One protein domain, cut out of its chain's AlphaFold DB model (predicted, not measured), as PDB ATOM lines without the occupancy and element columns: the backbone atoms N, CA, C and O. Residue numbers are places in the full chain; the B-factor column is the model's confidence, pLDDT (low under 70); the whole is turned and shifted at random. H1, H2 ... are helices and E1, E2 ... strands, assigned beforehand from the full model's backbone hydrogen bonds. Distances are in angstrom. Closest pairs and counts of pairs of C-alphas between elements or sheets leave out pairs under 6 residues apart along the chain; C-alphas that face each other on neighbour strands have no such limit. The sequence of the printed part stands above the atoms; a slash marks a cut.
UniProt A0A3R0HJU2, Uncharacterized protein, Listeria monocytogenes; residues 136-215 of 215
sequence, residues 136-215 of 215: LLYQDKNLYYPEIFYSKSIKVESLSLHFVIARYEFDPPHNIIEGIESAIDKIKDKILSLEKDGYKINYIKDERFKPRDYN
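This is residues 136 to 215 of the 215 residues of an uncharacterized protein of Listeria monocytogenes (UniProt A0A3R0HJU2). What shape is this? A small sheet of three strands, with E2 between E1 and E3, has H1 over it and H2 grazing it, while long loops lead out to the far ends. Residues 150 to 155 stick out. What is it made of? The printed part has 80 residues, with E1, E2, H1, H2 and E3 in that order along the chain; the mixed sheet runs E1 E2 E3, and the class is mixed, helices and strands, with 34 residues in named elements, under half. How compact is it? It is loose, with a radius of gyration of the C-alphas of 14.5 A, and elongated, spanning 45 by 25 by 21 A.

How do the strands pair? E2, residues 160 to 167, is parallel to E3, residues 200 to 206, with N 163 and O 202 2.8 A apart. E1, residues 137 to 139, forms an antiparallel hairpin with E2, with N 138 and O 162 2.9 A apart. Where are the helices? H1, residues 180 to 186, is on the sheet, over E2, its height over the sheet 9.3 A; the closest C-alphas of the two are those of Ile 165 and Glu 181, 5.4 A apart. H2, residues 188 to 196, only grazes the sheet with its residues 191 to 195, and it meets H1 only through their link. E2, H1, H2 and E3 form a strand-helix-strand unit, two parallel neighbour strands with helices between, its crossover right-handed. Are the helix backbones complete? In H1 and H2 every O i to N i+4 pair is within hydrogen-bond range.

How long are the elements? From first to last C-alpha, E2 measures 18.8 A, E3 18.2 A, H2 12.6 A, H1 9.8 A and E1 6.9 A. Where are the anchors? E1 begins at C-alpha 137 (128.879, 174.263, 182.004), and E3 ends at C-alpha 206 (135.185, 166.084, 183.111).

How far does it reach? The two C-alphas farthest apart, those of Lys 152 and Asn 215, are 47.8 A apart. Which links are long? E1 to E2, with 20 residues between them, and E2 to H1, with 12, are long links; the printed part has no cut. Where is confidence low? In this model, residues 140 to 158 and 214 to 215 are under 70 in pLDDT; the mean of the printed part is 81.1.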
ATOM      1  N   LEU A 136     132.325 174.932 179.779       94.12
ATOM      2  CA  LEU A 136     132.480 175.325 181.182       94.12
ATOM      3  C   LEU A 136     131.246 174.965 182.018       94.12
ATOM      4  O   LEU A 136     131.291 175.033 183.244       94.12
ATOM      5  N   LEU A 137     130.149 174.574 181.366       91.75
ATOM      6  CA  LEU A 137     128.879 174.263 182.004       91.75
ATOM      7  C   LEU A 137     128.177 173.095 181.303       91.75
ATOM      8  O   LEU A 137     128.032 173.094 180.083       91.75
ATOM      9  N   TYR A 138     127.654 172.160 182.096       86.62
ATOM     10  CA  TYR A 138     126.694 171.148 181.655       86.62
ATOM     11  C   TYR A 138     125.403 171.233 182.460       86.62
ATOM     12  O   TYR A 138     125.416 171.546 183.651       86.62
ATOM     13  N   GLN A 139     124.288 170.889 181.826       77.50
ATOM     14  CA  GLN A 139     123.000 170.750 182.493       77.50
ATOM     15  C   GLN A 139     122.690 169.270 182.736       77.50
ATOM     16  O   GLN A 139     122.846 168.459 181.826       77.50
ATOM     17  N   ASP A 140     122.260 168.910 183.951       68.50
ATOM     18  CA  ASP A 140     121.766 167.569 184.323       68.50
ATOM     19  C   ASP A 140     122.682 166.405 183.883       68.50
ATOM     20  O   ASP A 140     122.231 165.311 183.540       68.50
ATOM     21  N   LYS A 141     124.001 166.650 183.890       59.66
ATOM     22  CA  LYS A 141     125.057 165.755 183.381       59.66
ATOM     23  C   LYS A 141     124.892 165.330 181.914       59.66
ATOM     24  O   LYS A 141     125.550 164.376 181.499       59.66
ATOM     25  N   ASN A 142     124.071 166.011 181.114       61.38
ATOM     26  CA  ASN A 142     124.105 165.819 179.674       61.38
ATOM     27  C   ASN A 142     125.390 166.455 179.126       61.38
ATOM     28  O   ASN A 142     125.555 167.672 179.085       61.38
ATOM     29  N   LEU A 143     126.332 165.584 178.783       55.66
ATOM     30  CA  LEU A 143     127.686 165.929 178.361       55.66
ATOM     31  C   LEU A 143     127.798 166.147 176.841       55.66
ATOM     32  O   LEU A 143     128.882 166.475 176.344       55.66
ATOM     33  N   TYR A 144     126.701 165.938 176.109       51.59
ATOM     34  CA  TYR A 144     126.623 166.030 174.660       51.59
ATOM     35  C   TYR A 144     125.575 167.082 174.284       51.59
ATOM     36  O   TYR A 144     124.377 166.839 174.350       51.59
ATOM     37  N   TYR A 145     126.078 168.239 173.857       52.78
ATOM     38  CA  TYR A 145     125.372 169.346 173.209       52.78
ATOM     39  C   TYR A 145     124.605 170.381 174.078       52.78
ATOM     40  O   TYR A 145     123.830 170.007 174.957       52.78
ATOM     41  N   PRO A 146     124.738 171.696 173.770       53.66
ATOM     42  CA  PRO A 146     123.988 172.809 174.382       53.66
ATOM     43  C   PRO A 146     122.471 172.827 174.163       53.66
ATOM     44  O   PRO A 146     121.857 173.853 174.457       53.66
ATOM     45  N   GLU A 147     121.866 171.768 173.604       50.78
ATOM     46  CA  GLU A 147     120.499 171.740 173.038       50.78
ATOM     47  C   GLU A 147     119.410 172.331 173.951       50.78
ATOM     48  O   GLU A 147     118.334 172.716 173.495       50.78
ATOM     49  N   ILE A 148     119.690 172.431 175.245       50.59
ATOM     50  CA  ILE A 148     118.697 172.618 176.283       50.59
ATOM     51  C   ILE A 148     118.521 174.096 176.706       50.59
ATOM     52  O   ILE A 148     117.431 174.464 177.147       50.59
ATOM     53  N   PHE A 149     119.485 174.996 176.455       51.97
ATOM     54  CA  PHE A 149     119.319 176.429 176.789       51.97
ATOM     55  C   PHE A 149     118.488 177.227 175.767       51.97
ATOM     56  O   PHE A 149     118.157 178.389 176.000       51.97
ATOM     57  N   TYR A 150     118.093 176.610 174.648       49.97
ATOM     58  CA  TYR A 150     117.249 177.252 173.630       49.97
ATOM     59  C   TYR A 150     115.753 177.199 173.942       49.97
ATOM     60  O   TYR A 150     114.973 177.937 173.337       49.97
ATOM     61  N   SER A 151     115.330 176.323 174.861       47.72
ATOM     62  CA  SER A 151     113.914 176.094 175.146       47.72
ATOM     63  C   SER A 151     113.519 176.729 176.482       47.72
ATOM     64  O   SER A 151     113.916 176.288 177.557       47.72
ATOM     65  N   LYS A 152     112.704 177.786 176.420       46.69
ATOM     66  CA  LYS A 152     112.192 178.556 177.572       46.69
ATOM     67  C   LYS A 152     111.255 177.785 178.522       46.69
ATOM     68  O   LYS A 152     110.600 178.396 179.360       46.69
ATOM     69  N   SER A 153     111.116 176.470 178.382       44.28
ATOM     70  CA  SER A 153     110.083 175.683 179.071       44.28
ATOM     71  C   SER A 153     110.584 174.867 180.262       44.28
ATOM     72  O   SER A 153     109.796 174.123 180.848       44.28
ATOM     73  N   ILE A 154     111.851 174.993 180.662       49.72
ATOM     74  CA  ILE A 154     112.369 174.211 181.786       49.72
ATOM     75  C   ILE A 154     112.127 174.965 183.085       49.72
ATOM     76  O   ILE A 154     112.583 176.091 183.275       49.72
ATOM     77  N   LYS A 155     111.379 174.334 183.992       50.53
ATOM     78  CA  LYS A 155     111.179 174.850 185.345       50.53
ATOM     79  C   LYS A 155     112.536 174.909 186.052       50.53
ATOM     80  O   LYS A 155     113.148 173.872 186.296       50.53
ATOM     81  N   VAL A 156     112.963 176.127 186.390       54.47
ATOM     82  CA  VAL A 156     114.214 176.453 187.106       54.47
ATOM     83  C   VAL A 156     114.403 175.594 188.363       54.47
ATOM     84  O   VAL A 156     115.513 175.185 188.679       54.47
ATOM     85  N   GLU A 157     113.303 175.228 189.020       53.53
ATOM     86  CA  GLU A 157     113.272 174.532 190.312       53.53
ATOM     87  C   GLU A 157     113.878 173.110 190.318       53.53
ATOM     88  O   GLU A 157     114.129 172.572 191.395       53.53
ATOM     89  N   SER A 158     114.142 172.487 189.161       57.72
ATOM     90  CA  SER A 158     114.775 171.153 189.090       57.72
ATOM     91  C   SER A 158     116.092 171.107 188.309       57.72
ATOM     92  O   SER A 158     116.635 170.023 188.109       57.72
ATOM     93  N   LEU A 159     116.605 172.253 187.859       70.81
ATOM     94  CA  LEU A 159     117.786 172.328 187.001       70.81
ATOM     95  C   LEU A 159     119.078 172.225 187.817       70.81
ATOM     96  O   LEU A 159     119.389 173.103 188.625       70.81
ATOM     97  N   SER A 160     119.856 171.162 187.583       83.62
ATOM     98  CA  SER A 160     121.216 171.057 188.116       83.62
ATOM     99  C   SER A 160     122.221 171.591 187.100       83.62
ATOM    100  O   SER A 160     122.375 171.046 186.005       83.62
ATOM    101  N   LEU A 161     122.932 172.645 187.484       89.06
ATOM    102  CA  LEU A 161     124.042 173.210 186.728       89.06
ATOM    103  C   LEU A 161     125.350 172.595 187.228       89.06
ATOM    104  O   LEU A 161     125.613 172.544 188.430       89.06
ATOM    105  N   HIS A 162     126.167 172.103 186.304       91.75
ATOM    106  CA  HIS A 162     127.445 171.458 186.581       91.75
ATOM    107  C   HIS A 162     128.571 172.271 185.943       91.75
ATOM    108  O   HIS A 162     128.834 172.132 184.749       91.75
ATOM    109  N   PHE A 163     129.223 173.118 186.734       94.62
ATOM    110  CA  PHE A 163     130.375 173.899 186.300       94.62
ATOM    111  C   PHE A 163     131.623 173.022 186.247       94.62
ATOM    112  O   PHE A 163     131.904 172.247 187.164       94.62
ATOM    113  N   VAL A 164     132.366 173.127 185.154       94.31
ATOM    114  CA  VAL A 164     133.564 172.326 184.915       94.31
ATOM    115  C   VAL A 164     134.761 173.035 185.530       94.31
ATOM    116  O   VAL A 164     135.048 174.169 185.172       94.31
ATOM    117  N   ILE A 165     135.465 172.358 186.438       95.62
ATOM    118  CA  ILE A 165     136.681 172.882 187.087       95.62
ATOM    119  C   ILE A 165     137.967 172.278 186.513       95.62
ATOM    120  O   ILE A 165     139.047 172.806 186.729       95.62
ATOM    121  N   ALA A 166     137.860 171.179 185.766       94.62
ATOM    122  CA  ALA A 166     138.956 170.600 184.997       94.62
ATOM    123  C   ALA A 166     138.392 169.700 183.895       94.62
ATOM    124  O   ALA A 166     137.402 168.999 184.129       94.62
ATOM    125  N   ARG A 167     139.033 169.677 182.725       92.94
ATOM    126  CA  ARG A 167     138.752 168.702 181.664       92.94
ATOM    127  C   ARG A 167     139.971 168.472 180.780       92.94
ATOM    128  O   ARG A 167     140.947 169.212 180.868       92.94
ATOM    129  N   TYR A 168     139.871 167.463 179.927       92.00
ATOM    130  CA  TYR A 168     140.927 167.058 179.008       92.00
ATOM    131  C   TYR A 168     140.553 167.391 177.560       92.00
ATOM    132  O   TYR A 168     139.369 167.422 177.204       92.00
ATOM    133  N   GLU A 169     141.565 167.645 176.735       90.19
ATOM    134  CA  GLU A 169     141.427 167.828 175.292       90.19
ATOM    135  C   GLU A 169     140.811 166.586 174.640       90.19
ATOM    136  O   GLU A 169     141.082 165.445 175.021       90.19
ATOM    137  N   PHE A 170     139.969 166.814 173.631       87.44
ATOM    138  CA  PHE A 170     139.403 165.721 172.843       87.44
ATOM    139  C   PHE A 170     140.485 165.006 172.033       87.44
ATOM    140  O   PHE A 170     140.480 163.780 171.966       87.44
ATOM    141  N   ASP A 171     141.405 165.764 171.441       86.19
ATOM    142  CA  ASP A 171     142.463 165.214 170.605       86.19
ATOM    143  C   ASP A 171     143.616 164.662 171.459       86.19
ATOM    144  O   ASP A 171     143.949 165.238 172.501       86.19
ATOM    145  N   PRO A 172     144.257 163.555 171.041       85.56
ATOM    146  CA  PRO A 172     145.497 163.097 171.656       85.56
ATOM    147  C   PRO A 172     146.561 164.215 171.681       85.56
ATOM    148  O   PRO A 172     146.709 164.924 170.685       85.56
ATOM    149  N   PRO A 173     147.342 164.358 172.769       90.00
ATOM    150  CA  PRO A 173     147.519 163.398 173.863       90.00
ATOM    151  C   PRO A 173     146.513 163.544 175.020       90.00
ATOM    152  O   PRO A 173     146.731 162.956 176.077       90.00
ATOM    153  N   HIS A 174     145.414 164.279 174.816       90.75
ATOM    154  CA  HIS A 174     144.414 164.594 175.832       90.75
ATOM    155  C   HIS A 174     145.019 165.353 177.013       90.75
ATOM    156  O   HIS A 174     144.916 164.914 178.159       90.75
ATOM    157  N   ASN A 175     145.688 166.478 176.753       91.25
ATOM    158  CA  ASN A 175     146.218 167.292 177.845       91.25
ATOM    159  C   ASN A 175     145.077 167.868 178.687       91.25
ATOM    160  O   ASN A 175     143.938 167.986 178.230       91.25
ATOM    161  N   ILE A 176     145.383 168.249 179.925       91.44
ATOM    162  CA  ILE A 176     144.464 169.063 180.719       91.44
ATOM    163  C   ILE A 176     144.335 170.424 180.035       91.44
ATOM    164  O   ILE A 176     145.338 171.034 179.678       91.44
ATOM    165  N   ILE A 177     143.104 170.903 179.880       91.88
ATOM    166  CA  ILE A 177     142.852 172.246 179.363       91.88
ATOM    167  C   ILE A 177     143.150 173.259 180.466       91.88
ATOM    168  O   ILE A 177     142.532 173.238 181.535       91.88
ATOM    169  N   GLU A 178     144.110 174.135 180.193       93.19
ATOM    170  CA  GLU A 178     144.566 175.167 181.117       93.19
ATOM    171  C   GLU A 178     143.542 176.308 181.263       93.19
ATOM    172  O   GLU A 178     142.607 176.464 180.477       93.19
ATOM    173  N   GLY A 179     143.682 177.100 182.327       94.25
ATOM    174  CA  GLY A 179     142.869 178.300 182.547       94.25
ATOM    175  C   GLY A 179     141.428 178.067 183.017       94.25
ATOM    176  O   GLY A 179     140.768 179.037 183.377       94.25
ATOM    177  N   ILE A 180     140.932 176.823 183.094       96.12
ATOM    178  CA  ILE A 180     139.550 176.535 183.528       96.12
ATOM    179  C   ILE A 180     139.278 177.014 184.957       96.12
ATOM    180  O   ILE A 180     138.272 177.678 185.191       96.12
ATOM    181  N   GLU A 181     140.160 176.725 185.915       94.38
ATOM    182  CA  GLU A 181     139.967 177.181 187.301       94.38
ATOM    183  C   GLU A 181     139.909 178.716 187.373       94.38
ATOM    184  O   GLU A 181     138.993 179.276 187.974       94.38
ATOM    185  N   SER A 182     140.808 179.396 186.651       95.56
ATOM    186  CA  SER A 182     140.801 180.858 186.538       95.56
ATOM    187  C   SER A 182     139.527 181.384 185.867       95.56
ATOM    188  O   SER A 182     139.003 182.419 186.274       95.56
ATOM    189  N   ALA A 183     139.007 180.692 184.851       97.25
ATOM    190  CA  ALA A 183     137.749 181.045 184.200       97.25
ATOM    191  C   ALA A 183     136.578 180.989 185.185       97.25
ATOM    192  O   ALA A 183     135.770 181.914 185.227       97.25
ATOM    193  N   ILE A 184     136.509 179.934 186.006       97.56
ATOM    194  CA  ILE A 184     135.487 179.789 187.050       97.56
ATOM    195  C   ILE A 184     135.588 180.922 188.074       97.56
ATOM    196  O   ILE A 184     134.563 181.501 188.440       97.56
ATOM    197  N   ASP A 185     136.801 181.302 188.480       96.94
ATOM    198  CA  ASP A 185     137.003 182.439 189.380       96.94
ATOM    199  C   ASP A 185     136.526 183.765 188.764       96.94
ATOM    200  O   ASP A 185     135.859 184.550 189.443       96.94
ATOM    201  N   LYS A 186     136.772 183.997 187.466       98.06
ATOM    202  CA  LYS A 186     136.326 185.204 186.739       98.06
ATOM    203  C   LYS A 186     134.801 185.353 186.656       98.06
ATOM    204  O   LYS A 186     134.317 186.469 186.465       98.06
ATOM    205  N   ILE A 187     134.043 184.267 186.808       97.50
ATOM    206  CA  ILE A 187     132.568 184.265 186.747       97.50
ATOM    207  C   ILE A 187     131.900 183.942 188.091       97.50
ATOM    208  O   ILE A 187     130.676 183.794 188.162       97.50
ATOM    209  N   LYS A 188     132.682 183.831 189.169       97.25
ATOM    210  CA  LYS A 188     132.227 183.356 190.482       97.25
ATOM    211  C   LYS A 188     131.037 184.135 191.034       97.25
ATOM    212  O   LYS A 188     130.084 183.534 191.523       97.25
ATOM    213  N   ASP A 189     131.052 185.458 190.912       97.12
ATOM    214  CA  ASP A 189     129.962 186.305 191.409       97.12
ATOM    215  C   ASP A 189     128.642 186.029 190.677       97.12
ATOM    216  O   ASP A 189     127.572 186.010 191.291       97.12
ATOM    217  N   LYS A 190     128.713 185.734 189.373       95.50
ATOM    218  CA  LYS A 190     127.552 185.336 188.573       95.50
ATOM    219  C   LYS A 190     127.020 183.976 189.029       95.50
ATOM    220  O   LYS A 190     125.812 183.835 189.194       95.50
ATOM    221  N   ILE A 191     127.902 183.008 189.301       95.56
ATOM    222  CA  ILE A 191     127.524 181.689 189.841       95.56
ATOM    223  C   ILE A 191     126.805 181.838 191.189       95.56
ATOM    224  O   ILE A 191     125.731 181.270 191.375       95.56
ATOM    225  N   LEU A 192     127.338 182.664 192.094       95.62
ATOM    226  CA  LEU A 192     126.711 182.946 193.390       95.62
ATOM    227  C   LEU A 192     125.329 183.604 193.240       95.62
ATOM    228  O   LEU A 192     124.440 183.372 194.059       95.62
ATOM    229  N   SER A 193     125.124 184.429 192.208       93.38
ATOM    230  CA  SER A 193     123.797 184.965 191.887       93.38
ATOM    231  C   SER A 193     122.827 183.863 191.459       93.38
ATOM    232  O   SER A 193     121.690 183.857 191.916       93.38
ATOM    233  N   LEU A 194     123.273 182.902 190.642       90.81
ATOM    234  CA  LEU A 194     122.436 181.771 190.219       90.81
ATOM    235  C   LEU A 194     122.018 180.900 191.411       90.81
ATOM    236  O   LEU A 194     120.861 180.504 191.505       90.81
ATOM    237  N   GLU A 195     122.917 180.635 192.359       91.00
ATOM    238  CA  GLU A 195     122.559 179.910 193.590       91.00
ATOM    239  C   GLU A 195     121.446 180.622 194.371       91.00
ATOM    240  O   GLU A 195     120.493 179.986 194.821       91.00
ATOM    241  N   LYS A 196     121.536 181.953 194.493       91.50
ATOM    242  CA  LYS A 196     120.508 182.777 195.156       91.50
ATOM    243  C   LYS A 196     119.176 182.762 194.409       91.50
ATOM    244  O   LYS A 196     118.132 182.789 195.056       91.50
ATOM    245  N   ASP A 197     119.216 182.668 193.083       87.94
ATOM    246  CA  ASP A 197     118.038 182.545 192.218       87.94
ATOM    247  C   ASP A 197     117.431 181.124 192.230       87.94
ATOM    248  O   ASP A 197     116.428 180.869 191.564       87.94
ATOM    249  N   GLY A 198     118.009 180.198 193.006       86.94
ATOM    250  CA  GLY A 198     117.469 178.861 193.251       86.94
ATOM    251  C   GLY A 198     118.032 177.759 192.354       86.94
ATOM    252  O   GLY A 198     117.559 176.624 192.427       86.94
ATOM    253  N   TYR A 199     119.045 178.047 191.532       86.12
ATOM    254  CA  TYR A 199     119.710 177.018 190.732       86.12
ATOM    255  C   TYR A 199     120.548 176.097 191.622       86.12
ATOM    256  O   TYR A 199     121.302 176.549 192.486       86.12
ATOM    257  N   LYS A 200     120.486 174.784 191.372       89.81
ATOM    258  CA  LYS A 200     121.362 173.826 192.051       89.81
ATOM    259  C   LYS A 200     122.712 173.769 191.346       89.81
ATOM    260  O   LYS A 200     122.817 173.207 190.256       89.81
ATOM    261  N   ILE A 201     123.746 174.297 191.988       91.94
ATOM    262  CA  ILE A 201     125.101 174.341 191.436       91.94
ATOM    263  C   ILE A 201     125.934 173.157 191.929       91.94
ATOM    264  O   ILE A 201     125.894 172.773 193.095       91.94
ATOM    265  N   ASN A 202     126.699 172.565 191.018       93.19
ATOM    266  CA  ASN A 202     127.684 171.532 191.296       93.19
ATOM    267  C   ASN A 202     128.965 171.855 190.526       93.19
ATOM    268  O   ASN A 202     128.904 172.416 189.435       93.19
ATOM    269  N   TYR A 203     130.105 171.411 191.044       94.56
ATOM    270  CA  TYR A 203     131.393 171.500 190.359       94.56
ATOM    271  C   TYR A 203     131.860 170.098 189.982       94.56
ATOM    272  O   TYR A 203     131.764 169.175 190.795       94.56
ATOM    273  N   ILE A 204     132.330 169.916 188.748       93.44
ATOM    274  CA  ILE A 204     132.737 168.608 188.231       93.44
ATOM    275  C   ILE A 204     134.102 168.659 187.546       93.44
ATOM    276  O   ILE A 204     134.488 169.666 186.952       93.44
ATOM    277  N   LYS A 205     134.803 167.526 187.579       93.25
ATOM    278  CA  LYS A 205     135.920 167.242 186.676       93.25
ATOM    279  C   LYS A 205     135.390 166.390 185.530       93.25
ATOM    280  O   LYS A 205     134.809 165.335 185.778       93.25
ATOM    281  N   ASP A 206     135.554 166.850 184.298       90.75
ATOM    282  CA  ASP A 206     135.185 166.084 183.111       90.75
ATOM    283  C   ASP A 206     136.373 165.228 182.660       90.75
ATOM    284  O   ASP A 206     137.292 165.681 181.980       90.75
ATOM    285  N   GLU A 207     136.358 163.966 183.085       91.19
ATOM    286  CA  GLU A 207     137.438 163.005 182.852       91.19
ATOM    287  C   GLU A 207     137.206 162.110 181.618       91.19
ATOM    288  O   GLU A 207     137.918 161.124 181.448       91.19
ATOM    289  N   ARG A 208     136.237 162.422 180.738       87.81
ATOM    290  CA  ARG A 208     135.893 161.575 179.571       87.81
ATOM    291  C   ARG A 208     137.084 161.221 178.681       87.81
ATOM    292  O   ARG A 208     137.142 160.107 178.168       87.81
ATOM    293  N   PHE A 209     137.998 162.171 178.509       89.06
ATOM    294  CA  PHE A 209     139.187 162.025 177.666       89.06
ATOM    295  C   PHE A 209     140.468 161.843 178.475       89.06
ATOM    296  O   PHE A 209     141.551 161.842 177.909       89.06
ATOM    297  N   LYS A 210     140.372 161.660 179.797       90.62
ATOM    298  CA  LYS A 210     141.544 161.412 180.632       90.62
ATOM    299  C   LYS A 210     142.293 160.175 180.112       90.62
ATOM    300  O   LYS A 210     141.664 159.115 179.989       90.62
ATOM    301  N   PRO A 211     143.608 160.271 179.831       86.38
ATOM    302  CA  PRO A 211     144.407 159.107 179.477       86.38
ATOM    303  C   PRO A 211     144.246 158.014 180.534       86.38
ATOM    304  O   PRO A 211     144.263 158.283 181.736       86.38
ATOM    305  N   ARG A 212     144.051 156.770 180.094       82.06
ATOM    306  CA  ARG A 212     144.031 155.631 181.014       82.06
ATOM    307  C   ARG A 212     145.467 155.295 181.388       82.06
ATOM    308  O   ARG A 212     146.270 155.012 180.501       82.06
ATOM    309  N   ASP A 213     145.754 155.270 182.683       75.94
ATOM    310  CA  ASP A 213     146.995 154.699 183.196       75.94
ATOM    311  C   ASP A 213     146.952 153.184 182.951       75.94
ATOM    312  O   ASP A 213     146.256 152.443 183.649       75.94
ATOM    313  N   TYR A 214     147.642 152.713 181.912       56.66
ATOM    314  CA  TYR A 214     147.892 151.286 181.733       56.66
ATOM    315  C   TYR A 214     149.081 150.909 182.623       56.66
ATOM    316  O   TYR A 214     150.231 151.075 182.219       56.66
ATOM    317  N   ASN A 215     148.781 150.466 183.848       44.25
ATOM    318  CA  ASN A 215     149.732 149.776 184.727       44.25
ATOM    319  C   ASN A 215     149.857 148.301 184.342       44.25
ATOM    320  O   ASN A 215     148.803 147.680 184.071       44.25
TER     321      ASN A 215